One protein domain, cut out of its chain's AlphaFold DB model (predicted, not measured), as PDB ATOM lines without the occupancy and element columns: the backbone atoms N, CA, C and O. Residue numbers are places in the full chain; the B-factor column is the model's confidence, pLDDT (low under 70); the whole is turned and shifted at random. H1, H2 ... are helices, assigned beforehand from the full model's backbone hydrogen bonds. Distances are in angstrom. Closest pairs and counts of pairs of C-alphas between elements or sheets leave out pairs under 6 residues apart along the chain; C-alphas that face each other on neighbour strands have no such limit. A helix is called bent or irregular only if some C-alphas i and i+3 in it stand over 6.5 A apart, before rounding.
ATOM      1  N   GLU A 180     841.171 -23.984 182.720       92.44
ATOM      2  CA  GLU A 180     841.151 -24.051 181.260       92.44
ATOM      3  C   GLU A 180     841.301 -25.491 180.735       92.44
ATOM      4  O   GLU A 180     840.520 -25.916 179.882       92.44
ATOM      5  N   ASP A 181     842.221 -26.281 181.295       92.69
ATOM      6  CA  ASP A 181     842.394 -27.689 180.910       92.69
ATOM      7  C   ASP A 181     841.163 -28.536 181.245       92.69
ATOM      8  O   ASP A 181     840.768 -29.396 180.454       92.69
ATOM      9  N   GLN A 182     840.519 -28.273 182.386       94.19
ATOM     10  CA  GLN A 182     839.261 -28.929 182.755       94.19
ATOM     11  C   GLN A 182     838.167 -28.649 181.706       94.19
ATOM     12  O   GLN A 182     837.452 -29.563 181.290       94.19
ATOM     13  N   ILE A 183     838.069 -27.412 181.208       95.12
ATOM     14  CA  ILE A 183     837.114 -27.025 180.158       95.12
ATOM     15  C   ILE A 183     837.443 -27.675 178.803       95.12
ATOM     16  O   ILE A 183     836.541 -28.154 178.101       95.12
ATOM     17  N   PHE A 184     838.720 -27.724 178.418       93.81
ATOM     18  CA  PHE A 184     839.132 -28.422 177.198       93.81
ATOM     19  C   PHE A 184     838.845 -29.917 177.275       93.81
ATOM     20  O   PHE A 184     838.447 -30.524 176.279       93.81
ATOM     21  N   GLU A 185     838.972 -30.509 178.457       93.44
ATOM     22  CA  GLU A 185     838.625 -31.901 178.674       93.44
ATOM     23  C   GLU A 185     837.127 -32.163 178.523       93.44
ATOM     24  O   GLU A 185     836.764 -33.102 177.812       93.44
ATOM     25  N   LEU A 186     836.258 -31.306 179.073       93.56
ATOM     26  CA  LEU A 186     834.815 -31.378 178.814       93.56
ATOM     27  C   LEU A 186     834.511 -31.346 177.311       93.56
ATOM     28  O   LEU A 186     833.746 -32.166 176.800       93.56
ATOM     29  N   THR A 187     835.163 -30.429 176.592       91.06
ATOM     30  CA  THR A 187     834.998 -30.273 175.141       91.06
ATOM     31  C   THR A 187     835.468 -31.524 174.393       91.06
ATOM     32  O   THR A 187     834.770 -32.015 173.506       91.06
ATOM     33  N   ARG A 188     836.617 -32.096 174.779       92.75
ATOM     34  CA  ARG A 188     837.159 -33.345 174.216       92.75
ATOM     35  C   ARG A 188     836.219 -34.527 174.447       92.75
ATOM     36  O   ARG A 188     836.047 -35.356 173.557       92.75
ATOM     37  N   LEU A 189     835.600 -34.584 175.623       91.75
ATOM     38  CA  LEU A 189     834.639 -35.615 176.017       91.75
ATOM     39  C   LEU A 189     833.221 -35.343 175.488       91.75
ATOM     40  O   LEU A 189     832.302 -36.093 175.805       91.75
ATOM     41  N   LYS A 190     833.041 -34.298 174.662       91.88
ATOM     42  CA  LYS A 190     831.758 -33.883 174.070       91.88
ATOM     43  C   LYS A 190     830.661 -33.633 175.116       91.88
ATOM     44  O   LYS A 190     829.480 -33.850 174.851       91.88
ATOM     45  N   ARG A 191     831.050 -33.168 176.305       90.75
ATOM     46  CA  ARG A 191     830.146 -32.762 177.386       90.75
ATOM     47  C   ARG A 191     829.902 -31.261 177.280       90.75
ATOM     48  O   ARG A 191     830.714 -30.466 177.742       90.75
ATOM     49  N   TYR A 192     828.813 -30.878 176.624       90.44
ATOM     50  CA  TYR A 192     828.423 -29.479 176.451       90.44
ATOM     51  C   TYR A 192     827.296 -29.126 177.414       90.44
ATOM     52  O   TYR A 192     826.304 -29.847 177.490       90.44
ATOM     53  N   HIS A 193     827.464 -28.018 178.127       90.19
ATOM     54  CA  HIS A 193     826.471 -27.485 179.052       90.19
ATOM     55  C   HIS A 193     825.736 -26.300 178.420       90.19
ATOM     56  O   HIS A 193     826.259 -25.631 177.523       90.19
ATOM     57  N   ASP A 194     824.518 -26.039 178.893       89.50
ATOM     58  CA  ASP A 194     823.725 -24.898 178.443       89.50
ATOM     59  C   ASP A 194     824.446 -23.579 178.768       89.50
ATOM     60  O   ASP A 194     824.987 -23.413 179.862       89.50
ATOM     61  N   LYS A 195     824.440 -22.626 177.832       83.88
ATOM     62  CA  LYS A 195     825.058 -21.304 177.990       83.88
ATOM     63  C   LYS A 195     824.438 -20.472 179.107       83.88
ATOM     64  O   LYS A 195     825.043 -19.474 179.483       83.88
ATOM     65  N   ASP A 196     823.283 -20.853 179.635       85.56
ATOM     66  CA  ASP A 196     822.697 -20.176 180.792       85.56
ATOM     67  C   ASP A 196     823.263 -20.679 182.134       85.56
ATOM     68  O   ASP A 196     823.225 -19.945 183.124       85.56
ATOM     69  N   THR A 197     823.886 -21.865 182.155       91.62
ATOM     70  CA  THR A 197     824.582 -22.424 183.332       91.62
ATOM     71  C   THR A 197     825.953 -21.789 183.557       91.62
ATOM     72  O   THR A 197     826.554 -21.223 182.637       91.62
ATOM     73  N   PHE A 198     826.494 -21.914 184.770       93.12
ATOM     74  CA  PHE A 198     827.841 -21.430 185.068       93.12
ATOM     75  C   PHE A 198     828.892 -22.155 184.212       93.12
ATOM     76  O   PHE A 198     829.725 -21.515 183.557       93.12
ATOM     77  N   THR A 199     828.814 -23.488 184.153       93.62
ATOM     78  CA  THR A 199     829.736 -24.334 183.388       93.62
ATOM     79  C   THR A 199     829.671 -24.007 181.902       93.62
ATOM     80  O   THR A 199     830.711 -23.806 181.274       93.62
ATOM     81  N   GLY A 200     828.471 -23.882 181.329       94.12
ATOM     82  CA  GLY A 200     828.314 -23.580 179.905       94.12
ATOM     83  C   GLY A 200     828.818 -22.188 179.522       94.12
ATOM     84  O   GLY A 200     829.466 -22.044 178.481       94.12
ATOM     85  N   LYS A 201     828.633 -21.168 180.378       93.88
ATOM     86  CA  LYS A 201     829.258 -19.844 180.177       93.88
ATOM     87  C   LYS A 201     830.777 -19.938 180.184       93.88
ATOM     88  O   LYS A 201     831.422 -19.401 179.283       93.88
ATOM     89  N   CYS A 202     831.355 -20.652 181.148       95.62
ATOM     90  CA  CYS A 202     832.802 -20.849 181.222       95.62
ATOM     91  C   CYS A 202     833.339 -21.591 179.988       95.62
ATOM     92  O   CYS A 202     834.329 -21.160 179.395       95.62
ATOM     93  N   GLN A 203     832.646 -22.643 179.537       95.38
ATOM     94  CA  GLN A 203     832.977 -23.365 178.306       95.38
ATOM     95  C   GLN A 203     832.951 -22.447 177.087       95.38
ATOM     96  O   GLN A 203     833.861 -22.489 176.258       95.38
ATOM     97  N   PHE A 204     831.916 -21.616 176.963       95.44
ATOM     98  CA  PHE A 204     831.810 -20.653 175.876       95.44
ATOM     99  C   PHE A 204     832.992 -19.678 175.888       95.44
ATOM    100  O   PHE A 204     833.686 -19.554 174.880       95.44
ATOM    101  N   ILE A 205     833.261 -19.041 177.027       95.75
ATOM    102  CA  ILE A 205     834.308 -18.023 177.186       95.75
ATOM    103  C   ILE A 205     835.697 -18.586 176.864       95.75
ATOM    104  O   ILE A 205     836.387 -18.043 175.997       95.75
ATOM    105  N   VAL A 206     836.088 -19.701 177.488       96.19
ATOM    106  CA  VAL A 206     837.414 -20.313 177.287       96.19
ATOM    107  C   VAL A 206     837.602 -20.737 175.827       96.19
ATOM    108  O   VAL A 206     838.625 -20.429 175.216       96.19
ATOM    109  N   ASN A 207     836.587 -21.352 175.208       94.88
ATOM    110  CA  ASN A 207     836.659 -21.745 173.799       94.88
ATOM    111  C   ASN A 207     836.815 -20.537 172.860       94.88
ATOM    112  O   ASN A 207     837.539 -20.616 171.863       94.88
ATOM    113  N   LYS A 208     836.162 -19.407 173.160       95.75
ATOM    114  CA  LYS A 208     836.306 -18.162 172.392       95.75
ATOM    115  C   LYS A 208     837.707 -17.570 172.537       95.75
ATOM    116  O   LYS A 208     838.314 -17.228 171.521       95.75
ATOM    117  N   ILE A 209     838.248 -17.517 173.755       96.00
ATOM    118  CA  ILE A 209     839.608 -17.022 174.014       96.00
ATOM    119  C   ILE A 209     840.644 -17.904 173.307       96.00
ATOM    120  O   ILE A 209     841.479 -17.375 172.578       96.00
ATOM    121  N   SER A 210     840.527 -19.230 173.402       95.00
ATOM    122  CA  SER A 210     841.422 -20.175 172.717       95.00
ATOM    123  C   SER A 210     841.352 -20.067 171.184       95.00
ATOM    124  O   SER A 210     842.351 -20.202 170.472       95.00
ATOM    125  N   CYS A 211     840.175 -19.773 170.620       94.94
ATOM    126  CA  CYS A 211     840.062 -19.483 169.188       94.94
ATOM    127  C   CYS A 211     840.778 -18.179 168.808       94.94
ATOM    128  O   CYS A 211     841.460 -18.147 167.783       94.94
ATOM    129  N   ALA A 212     840.651 -17.126 169.622       95.81
ATOM    130  CA  ALA A 212     841.381 -15.879 169.410       95.81
ATOM    131  C   ALA A 212     842.898 -16.089 169.519       95.81
ATOM    132  O   ALA A 212     843.634 -15.611 168.659       95.81
ATOM    133  N   GLU A 213     843.353 -16.848 170.517       95.31
ATOM    134  CA  GLU A 213     844.755 -17.210 170.726       95.31
ATOM    135  C   GLU A 213     845.361 -17.861 169.484       95.31
ATOM    136  O   GLU A 213     846.297 -17.316 168.906       95.31
ATOM    137  N   ARG A 214     844.764 -18.952 168.984       94.19
ATOM    138  CA  ARG A 214     845.264 -19.651 167.786       94.19
ATOM    139  C   ARG A 214     845.358 -18.736 166.564       94.19
ATOM    140  O   ARG A 214     846.298 -18.843 165.779       94.19
ATOM    141  N   LEU A 215     844.390 -17.833 166.389       94.62
ATOM    142  CA  LEU A 215     844.401 -16.860 165.292       94.62
ATOM    143  C   LEU A 215     845.511 -15.816 165.459       94.62
ATOM    144  O   LEU A 215     846.168 -15.463 164.478       94.62
ATOM    145  N   LEU A 216     845.728 -15.330 166.682       94.38
ATOM    146  CA  LEU A 216     846.782 -14.372 167.011       94.38
ATOM    147  C   LEU A 216     848.173 -15.000 166.879       94.38
ATOM    148  O   LEU A 216     849.075 -14.364 166.337       94.38
ATOM    149  N   GLU A 217     848.352 -16.250 167.297       93.81
ATOM    150  CA  GLU A 217     849.599 -16.995 167.120       93.81
ATOM    151  C   GLU A 217     849.915 -17.245 165.643       93.81
ATOM    152  O   GLU A 217     851.042 -17.003 165.202       93.81
ATOM    153  N   ALA A 218     848.923 -17.688 164.862       91.88
ATOM    154  CA  ALA A 218     849.074 -17.883 163.422       91.88
ATOM    155  C   ALA A 218     849.424 -16.564 162.720       91.88
ATOM    156  O   ALA A 218     850.361 -16.511 161.923       91.88
ATOM    157  N   TRP A 219     848.738 -15.471 163.071       93.56
ATOM    158  CA  TRP A 219     849.088 -14.135 162.592       93.56
ATOM    159  C   TRP A 219     850.505 -13.732 163.005       93.56
ATOM    160  O   TRP A 219     851.248 -13.192 162.189       93.56
ATOM    161  N   SER A 220     850.910 -14.000 164.246       91.06
ATOM    162  CA  SER A 220     852.234 -13.622 164.738       91.06
ATOM    163  C   SER A 220     853.348 -14.326 163.961       91.06
ATOM    164  O   SER A 220     854.345 -13.677 163.630       91.06
ATOM    165  N   LYS A 221     853.144 -15.603 163.604       90.12
ATOM    166  CA  LYS A 221     854.075 -16.426 162.815       90.12
ATOM    167  C   LYS A 221     854.079 -16.060 161.329       90.12
ATOM    168  O   LYS A 221     855.141 -15.871 160.748       90.12
ATOM    169  N   GLU A 222     852.907 -15.951 160.705       87.25
ATOM    170  CA  GLU A 222     852.786 -15.795 159.247       87.25
ATOM    171  C   GLU A 222     852.722 -14.336 158.778       87.25
ATOM    172  O   GLU A 222     852.868 -14.065 157.586       87.25
ATOM    173  N   LYS A 223     852.439 -13.395 159.688       81.69
ATOM    174  CA  LYS A 223     852.157 -11.971 159.421       81.69
ATOM    175  C   LYS A 223     851.064 -11.725 158.369       81.69
ATOM    176  O   LYS A 223     850.957 -10.626 157.825       81.69
ATOM    177  N   LYS A 224     850.214 -12.722 158.108       80.06
ATOM    178  CA  LYS A 224     849.047 -12.621 157.222       80.06
ATOM    179  C   LYS A 224     847.811 -12.242 158.017       80.06
ATOM    180  O   LYS A 224     847.583 -12.775 159.100       80.06
ATOM    181  N   THR A 225     846.985 -11.364 157.456       78.38
ATOM    182  CA  THR A 225     845.705 -10.987 158.063       78.38
ATOM    183  C   THR A 225     844.840 -12.234 158.288       78.38
ATOM    184  O   THR A 225     844.589 -12.969 157.326       78.38
ATOM    185  N   PRO A 226     844.369 -12.484 159.524       82.25
ATOM    186  CA  PRO A 226     843.464 -13.588 159.811       82.25
ATOM    187  C   PRO A 226     842.209 -13.532 158.937       82.25
ATOM    188  O   PRO A 226     841.634 -12.463 158.736       82.25
ATOM    189  N   LYS A 227     841.742 -14.692 158.456       79.81
ATOM    190  CA  LYS A 227     840.460 -14.793 157.729       79.81
ATOM    191  C   LYS A 227     839.260 -14.446 158.615       79.81
ATOM    192  O   LYS A 227     838.235 -13.996 158.113       79.81
ATOM    193  N   THR A 228     839.392 -14.668 159.918       86.81
ATOM    194  CA  THR A 228     838.372 -14.386 160.928       86.81
ATOM    195  C   THR A 228     838.955 -13.426 161.954       86.81
ATOM    196  O   THR A 228     840.100 -13.593 162.359       86.81
ATOM    197  N   ASP A 229     838.177 -12.424 162.361       88.38
ATOM    198  CA  ASP A 229     838.620 -11.382 163.292       88.38
ATOM    199  C   ASP A 229     838.829 -11.955 164.713       88.38
ATOM    200  O   ASP A 229     837.837 -12.302 165.364       88.38
ATOM    201  N   PRO A 230     840.072 -12.037 165.235       92.56
ATOM    202  CA  PRO A 230     840.314 -12.511 166.598       92.56
ATOM    203  C   PRO A 230     839.670 -11.598 167.653       92.56
ATOM    204  O   PRO A 230     839.271 -12.079 168.713       92.56
ATOM    205  N   LEU A 231     839.479 -10.302 167.362       94.38
ATOM    206  CA  LEU A 231     838.825  -9.372 168.287       94.38
ATOM    207  C   LEU A 231     837.328  -9.655 168.426       94.38
ATOM    208  O   LEU A 231     836.752  -9.341 169.463       94.38
ATOM    209  N   LYS A 232     836.689 -10.260 167.413       93.25
ATOM    210  CA  LYS A 232     835.289 -10.698 167.509       93.25
ATOM    211  C   LYS A 232     835.138 -11.770 168.591       93.25
ATOM    212  O   LYS A 232     834.262 -11.646 169.437       93.25
ATOM    213  N   TYR A 233     836.020 -12.768 168.600       95.00
ATOM    214  CA  TYR A 233     835.996 -13.837 169.598       95.00
ATOM    215  C   TYR A 233     836.237 -13.314 171.018       95.00
ATOM    216  O   TYR A 233     835.511 -13.687 171.935       95.00
ATOM    217  N   LEU A 234     837.208 -12.412 171.196       95.50
ATOM    218  CA  LEU A 234     837.459 -11.787 172.499       95.50
ATOM    219  C   LEU A 234     836.280 -10.932 172.964       95.50
ATOM    220  O   LEU A 234     835.916 -10.979 174.134       95.50
ATOM    221  N   LEU A 235     835.655 -10.184 172.055       94.19
ATOM    222  CA  LEU A 235     834.477  -9.385 172.374       94.19
ATOM    223  C   LEU A 235     833.306 -10.264 172.830       94.19
ATOM    224  O   LEU A 235     832.692  -9.962 173.845       94.19
ATOM    225  N   GLU A 236     833.022 -11.357 172.121       93.06
ATOM    226  CA  GLU A 236     831.981 -12.316 172.514       93.06
ATOM    227  C   GLU A 236     832.257 -12.934 173.893       93.06
ATOM    228  O   GLU A 236     831.337 -13.070 174.693       93.06
ATOM    229  N   ALA A 237     833.518 -13.265 174.194       94.25
ATOM    230  CA  ALA A 237     833.912 -13.783 175.504       94.25
ATOM    231  C   ALA A 237     833.667 -12.760 176.629       94.25
ATOM    232  O   ALA A 237     833.131 -13.109 177.676       94.25
ATOM    233  N   ILE A 238     834.014 -11.490 176.399       93.81
ATOM    234  CA  ILE A 238     833.821 -10.397 177.366       93.81
ATOM    235  C   ILE A 238     832.331 -10.126 177.606       93.81
ATOM    236  O   ILE A 238     831.895  -9.982 178.748       93.81
ATOM    237  N   LEU A 239     831.550 -10.060 176.526       91.56
ATOM    238  CA  LEU A 239     830.121  -9.755 176.574       91.56
ATOM    239  C   LEU A 239     829.289 -10.879 177.199       91.56
ATOM    240  O   LEU A 239     828.220 -10.609 177.732       91.56
ATOM    241  N   ALA A 240     829.796 -12.115 177.236       90.06
ATOM    242  CA  ALA A 240     829.145 -13.205 177.961       90.06
ATOM    243  C   ALA A 240     829.030 -12.953 179.480       90.06
ATOM    244  O   ALA A 240     828.249 -13.639 180.138       90.06
ATOM    245  N   CYS A 241     829.796 -11.998 180.037       86.38
ATOM    246  CA  CYS A 241     829.764 -11.609 181.454       86.38
ATOM    247  C   CYS A 241     829.835 -12.806 182.425       86.38
ATOM    248  O   CYS A 241     829.127 -12.842 183.431       86.38
ATOM    249  N   GLY A 242     830.663 -13.805 182.107       87.12
ATOM    250  CA  GLY A 242     830.912 -14.951 182.983       87.12
ATOM    251  C   GLY A 242     831.979 -14.671 184.042       87.12
ATOM    252  O   GLY A 242     832.517 -13.568 184.136       87.12
ATOM    253  N   ALA A 243     832.295 -15.694 184.836       88.75
ATOM    254  CA  ALA A 243     833.249 -15.581 185.932       88.75
ATOM    255  C   ALA A 243     834.661 -15.203 185.460       88.75
ATOM    256  O   ALA A 243     835.152 -15.698 184.441       88.75
ATOM    257  N   GLU A 244     835.347 -14.370 186.248       88.56
ATOM    258  CA  GLU A 244     836.681 -13.851 185.916       88.56
ATOM    259  C   GLU A 244     837.714 -14.968 185.685       88.56
ATOM    260  O   GLU A 244     838.577 -14.834 184.814       88.56
ATOM    261  N   VAL A 245     837.591 -16.105 186.385       91.06
ATOM    262  CA  VAL A 245     838.477 -17.273 186.225       91.06
ATOM    263  C   VAL A 245     838.484 -17.818 184.791       91.06
ATOM    264  O   VAL A 245     839.551 -18.153 184.272       91.06
ATOM    265  N   ALA A 246     837.337 -17.811 184.102       92.31
ATOM    266  CA  ALA A 246     837.226 -18.243 182.707       92.31
ATOM    267  C   ALA A 246     837.881 -17.249 181.732       92.31
ATOM    268  O   ALA A 246     838.324 -17.626 180.650       92.31
ATOM    269  N   CYS A 247     837.973 -15.978 182.129       92.00
ATOM    270  CA  CYS A 247     838.592 -14.906 181.354       92.00
ATOM    271  C   CYS A 247     840.100 -14.753 181.613       92.00
ATOM    272  O   CYS A 247     840.765 -13.984 180.916       92.00
ATOM    273  N   SER A 248     840.654 -15.467 182.598       85.44
ATOM    274  CA  SER A 248     842.046 -15.311 183.040       85.44
ATOM    275  C   SER A 248     843.072 -15.517 181.916       85.44
ATOM    276  O   SER A 248     844.063 -14.783 181.849       85.44
ATOM    277  N   SER A 249     842.798 -16.420 180.965       86.56
ATOM    278  CA  SER A 249     843.653 -16.678 179.796       86.56
ATOM    279  C   SER A 249     843.834 -15.468 178.871       86.56
ATOM    280  O   SER A 249     844.838 -15.399 178.163       86.56
ATOM    281  N   ILE A 250     842.960 -14.450 178.925       91.50
ATOM    282  CA  ILE A 250     843.171 -13.187 178.188       91.50
ATOM    283  C   ILE A 250     844.504 -12.536 178.592       91.50
ATOM    284  O   ILE A 250     845.197 -11.972 177.746       91.50
ATOM    285  N   ARG A 251     844.914 -12.665 179.863       89.31
ATOM    286  CA  ARG A 251     846.205 -12.145 180.340       89.31
ATOM    287  C   ARG A 251     847.397 -12.888 179.733       89.31
ATOM    288  O   ARG A 251     848.439 -12.272 179.539       89.31
ATOM    289  N   LYS A 252     847.252 -14.179 179.404       89.56
ATOM    290  CA  LYS A 252     848.312 -14.976 178.757       89.56
ATOM    291  C   LYS A 252     848.569 -14.492 177.328       89.56
ATOM    292  O   LYS A 252     849.717 -14.316 176.933       89.56
ATOM    293  N   ILE A 253     847.502 -14.212 176.578       93.00
ATOM    294  CA  ILE A 253     847.590 -13.776 175.173       93.00
ATOM    295  C   ILE A 253     847.852 -12.276 175.005       93.00
ATOM    296  O   ILE A 253     848.097 -11.811 173.888       93.00
ATOM    297  N   GLU A 254     847.801 -11.509 176.095       92.69
ATOM    298  CA  GLU A 254     847.934 -10.056 176.084       92.69
ATOM    299  C   GLU A 254     849.165  -9.540 175.303       92.69
ATOM    300  O   GLU A 254     848.999  -8.600 174.518       92.69
ATOM    301  N   PRO A 255     850.380 -10.117 175.424       93.06
ATOM    302  CA  PRO A 255     851.541  -9.622 174.684       93.06
ATOM    303  C   PRO A 255     851.350  -9.672 173.162       93.06
ATOM    304  O   PRO A 255     851.634  -8.697 172.465       93.06
ATOM    305  N   ILE A 256     850.824 -10.785 172.642       93.56
ATOM    306  CA  ILE A 256     850.584 -10.974 171.202       93.56
ATOM    307  C   ILE A 256     849.386 -10.130 170.753       93.56
ATOM    308  O   ILE A 256     849.412  -9.524 169.680       93.56
ATOM    309  N   LEU A 257     848.355 -10.037 171.594       93.75
ATOM    310  CA  LEU A 257     847.199  -9.182 171.358       93.75
ATOM    311  C   LEU A 257     847.617  -7.715 171.211       93.75
ATOM    312  O   LEU A 257     847.223  -7.075 170.241       93.75
ATOM    313  N   ASN A 258     848.460  -7.185 172.098       93.00
ATOM    314  CA  ASN A 258     848.926  -5.798 172.016       93.00
ATOM    315  C   ASN A 258     849.683  -5.516 170.707       93.00
ATOM    316  O   ASN A 258     849.394  -4.514 170.049       93.00
ATOM    317  N   GLN A 259     850.545  -6.436 170.256       91.75
ATOM    318  CA  GLN A 259     851.204  -6.329 168.944       91.75
ATOM    319  C   GLN A 259     850.191  -6.292 167.790       91.75
ATOM    320  O   GLN A 259     850.332  -5.514 166.841       91.75
ATOM    321  N   TYR A 260     849.149  -7.123 167.861       92.25
ATOM    322  CA  TYR A 260     848.087  -7.150 166.858       92.25
ATOM    323  C   TYR A 260     847.284  -5.842 166.833       92.25
ATOM    324  O   TYR A 260     847.024  -5.280 165.767       92.25
ATOM    325  N   LEU A 261     846.941  -5.310 168.008       90.94
ATOM    326  CA  LEU A 261     846.235  -4.038 168.153       90.94
ATOM    327  C   LEU A 261     847.046  -2.862 167.585       90.94
ATOM    328  O   LEU A 261     846.488  -1.989 166.917       90.94
ATOM    329  N   GLU A 262     848.360  -2.835 167.807       88.25
ATOM    330  CA  GLU A 262     849.259  -1.840 167.211       88.25
ATOM    331  C   GLU A 262     849.304  -1.943 165.685       88.25
ATOM    332  O   GLU A 262     849.195  -0.929 164.991       88.25
ATOM    333  N   HIS A 263     849.382  -3.164 165.150       87.94
ATOM    334  CA  HIS A 263     849.351  -3.405 163.710       87.94
ATOM    335  C   HIS A 263     848.067  -2.865 163.053       87.94
ATOM    336  O   HIS A 263     848.139  -2.207 162.012       87.94
ATOM    337  N   LEU A 264     846.902  -3.072 163.679       86.88
ATOM    338  CA  LEU A 264     845.619  -2.531 163.209       86.88
ATOM    339  C   LEU A 264     845.562  -0.991 163.254       86.88
ATOM    340  O   LEU A 264     844.995  -0.345 162.367       86.88
ATOM    341  N   ASN A 265     846.179  -0.373 164.263       81.25
ATOM    342  CA  ASN A 265     846.264   1.087 164.361       81.25
ATOM    343  C   ASN A 265     847.205   1.692 163.304       81.25
ATOM    344  O   ASN A 265     846.973   2.798 162.816       81.25
ATOM    345  N   LEU A 266     848.266   0.978 162.922       79.81
ATOM    346  CA  LEU A 266     849.191   1.412 161.872       79.81
ATOM    347  C   LEU A 266     848.597   1.241 160.468       79.81
ATOM    348  O   LEU A 266     848.805   2.099 159.606       79.81
ATOM    349  N   SER A 267     847.847   0.165 160.222       68.50
ATOM    350  CA  SER A 267     847.198  -0.077 158.928       68.50
ATOM    351  C   SER A 267     846.053   0.905 158.657       68.50
ATOM    352  O   SER A 267     845.955   1.424 157.546       68.50
ATOM    353  N   SER A 268     845.266   1.255 159.680       63.25
ATOM    354  CA  SER A 268     844.214   2.282 159.585       63.25
ATOM    355  C   SER A 268     844.762   3.698 159.357       63.25
ATOM    356  O   SER A 268     844.152   4.487 158.637       63.25
TER     357      SER A 268
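AT A GLANCE: This is residues 180 to 268 of the 559 residues of an uncharacterized protein of Candida viswanathii (UniProt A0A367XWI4). One long helix, H2, forms the spine of this domain, and the other four helices pack on it: H1 crosses its first part on one side, while on the side away from H1 the chain folds back along it as H3, and then the short H4 and the kinked H5 follow. H2 and H3 make a helical hairpin, and H5 crosses H2 steeply, its last residues leading away from it. The printed part has 89 residues, with five named helices in the order H1, H2, H3, H4, H5 and no named strand; the class is all helix. The whole is compact, with a radius of gyration of the C-alphas of 13.8 A, yet elongated in outline, spanning 40 by 24 by 20 A.

IN THESE COORDINATES: H1 covers residues 180 to 188, starting at C-alpha 180 at (841.151, -24.051, 181.260), and is 12.3 A long from first to last C-alpha. H2, residues 198 to 222, runs 36.3 A from C-alpha 198 at (827.841, -21.430, 185.068) to C-alpha 222 at (852.786, -15.795, 159.247). H3, residues 230 to 239, measures 14.5 A, and H4, residues 244 to 247, measures 5.1 A. H5, residues 250 to 268, is 24.2 A long and ends at C-alpha 268 at (844.214, 2.282, 159.585). H5 is irregular, with C-alphas 252 and 255 7.5 A apart, and it has a kink of 45 degrees near residue 257.

HOW THE PARTS SIT: H2 is the hub, touching the four other helices. H1 touches residues 202 to 207 of H2 alone, about perpendicular at 83 degrees; the closest C-alphas are those of Ile 183 and Gln 203, 5.8 A apart. H3 touches H2 at a shallow tilt of 20 degrees, opposite ways, and the closest C-alphas, of Ala 212 and Pro 230, are 4.5 A apart. H4 touches residues 202 to 209 of H2 alone, the closest C-alphas being those of Cys 202 and Ala 246, 5.3 A apart. H5 touches residues 209 to 220 of H2 alone, at a steep tilt of 52 degrees, the same way; the closest C-alphas are those of Glu 213 and Ile 253, 6.3 A apart. The helix packing is mostly crossed, but only just, with 1 of 3 pairs at a shallow tilt. H3 and H5 are near each other, H4 and H5 meet only through their link, and H1 is apart from H3 and H5. Every O i to N i+4 pair is within hydrogen-bond range in H1, H2 and H3, against 13 of 15 in H5; H4 is too short for such a pair.

THE WHOLE: The two C-alphas farthest apart, those of Leu 189 and Ser 268, are 42.4 A apart. The printed part has no cut and no long link; the links from H3 to H4 and from H4 to H5 are tight. The mean pLDDT of the printed part is 90.6, and residues 267 to 268 are under 70.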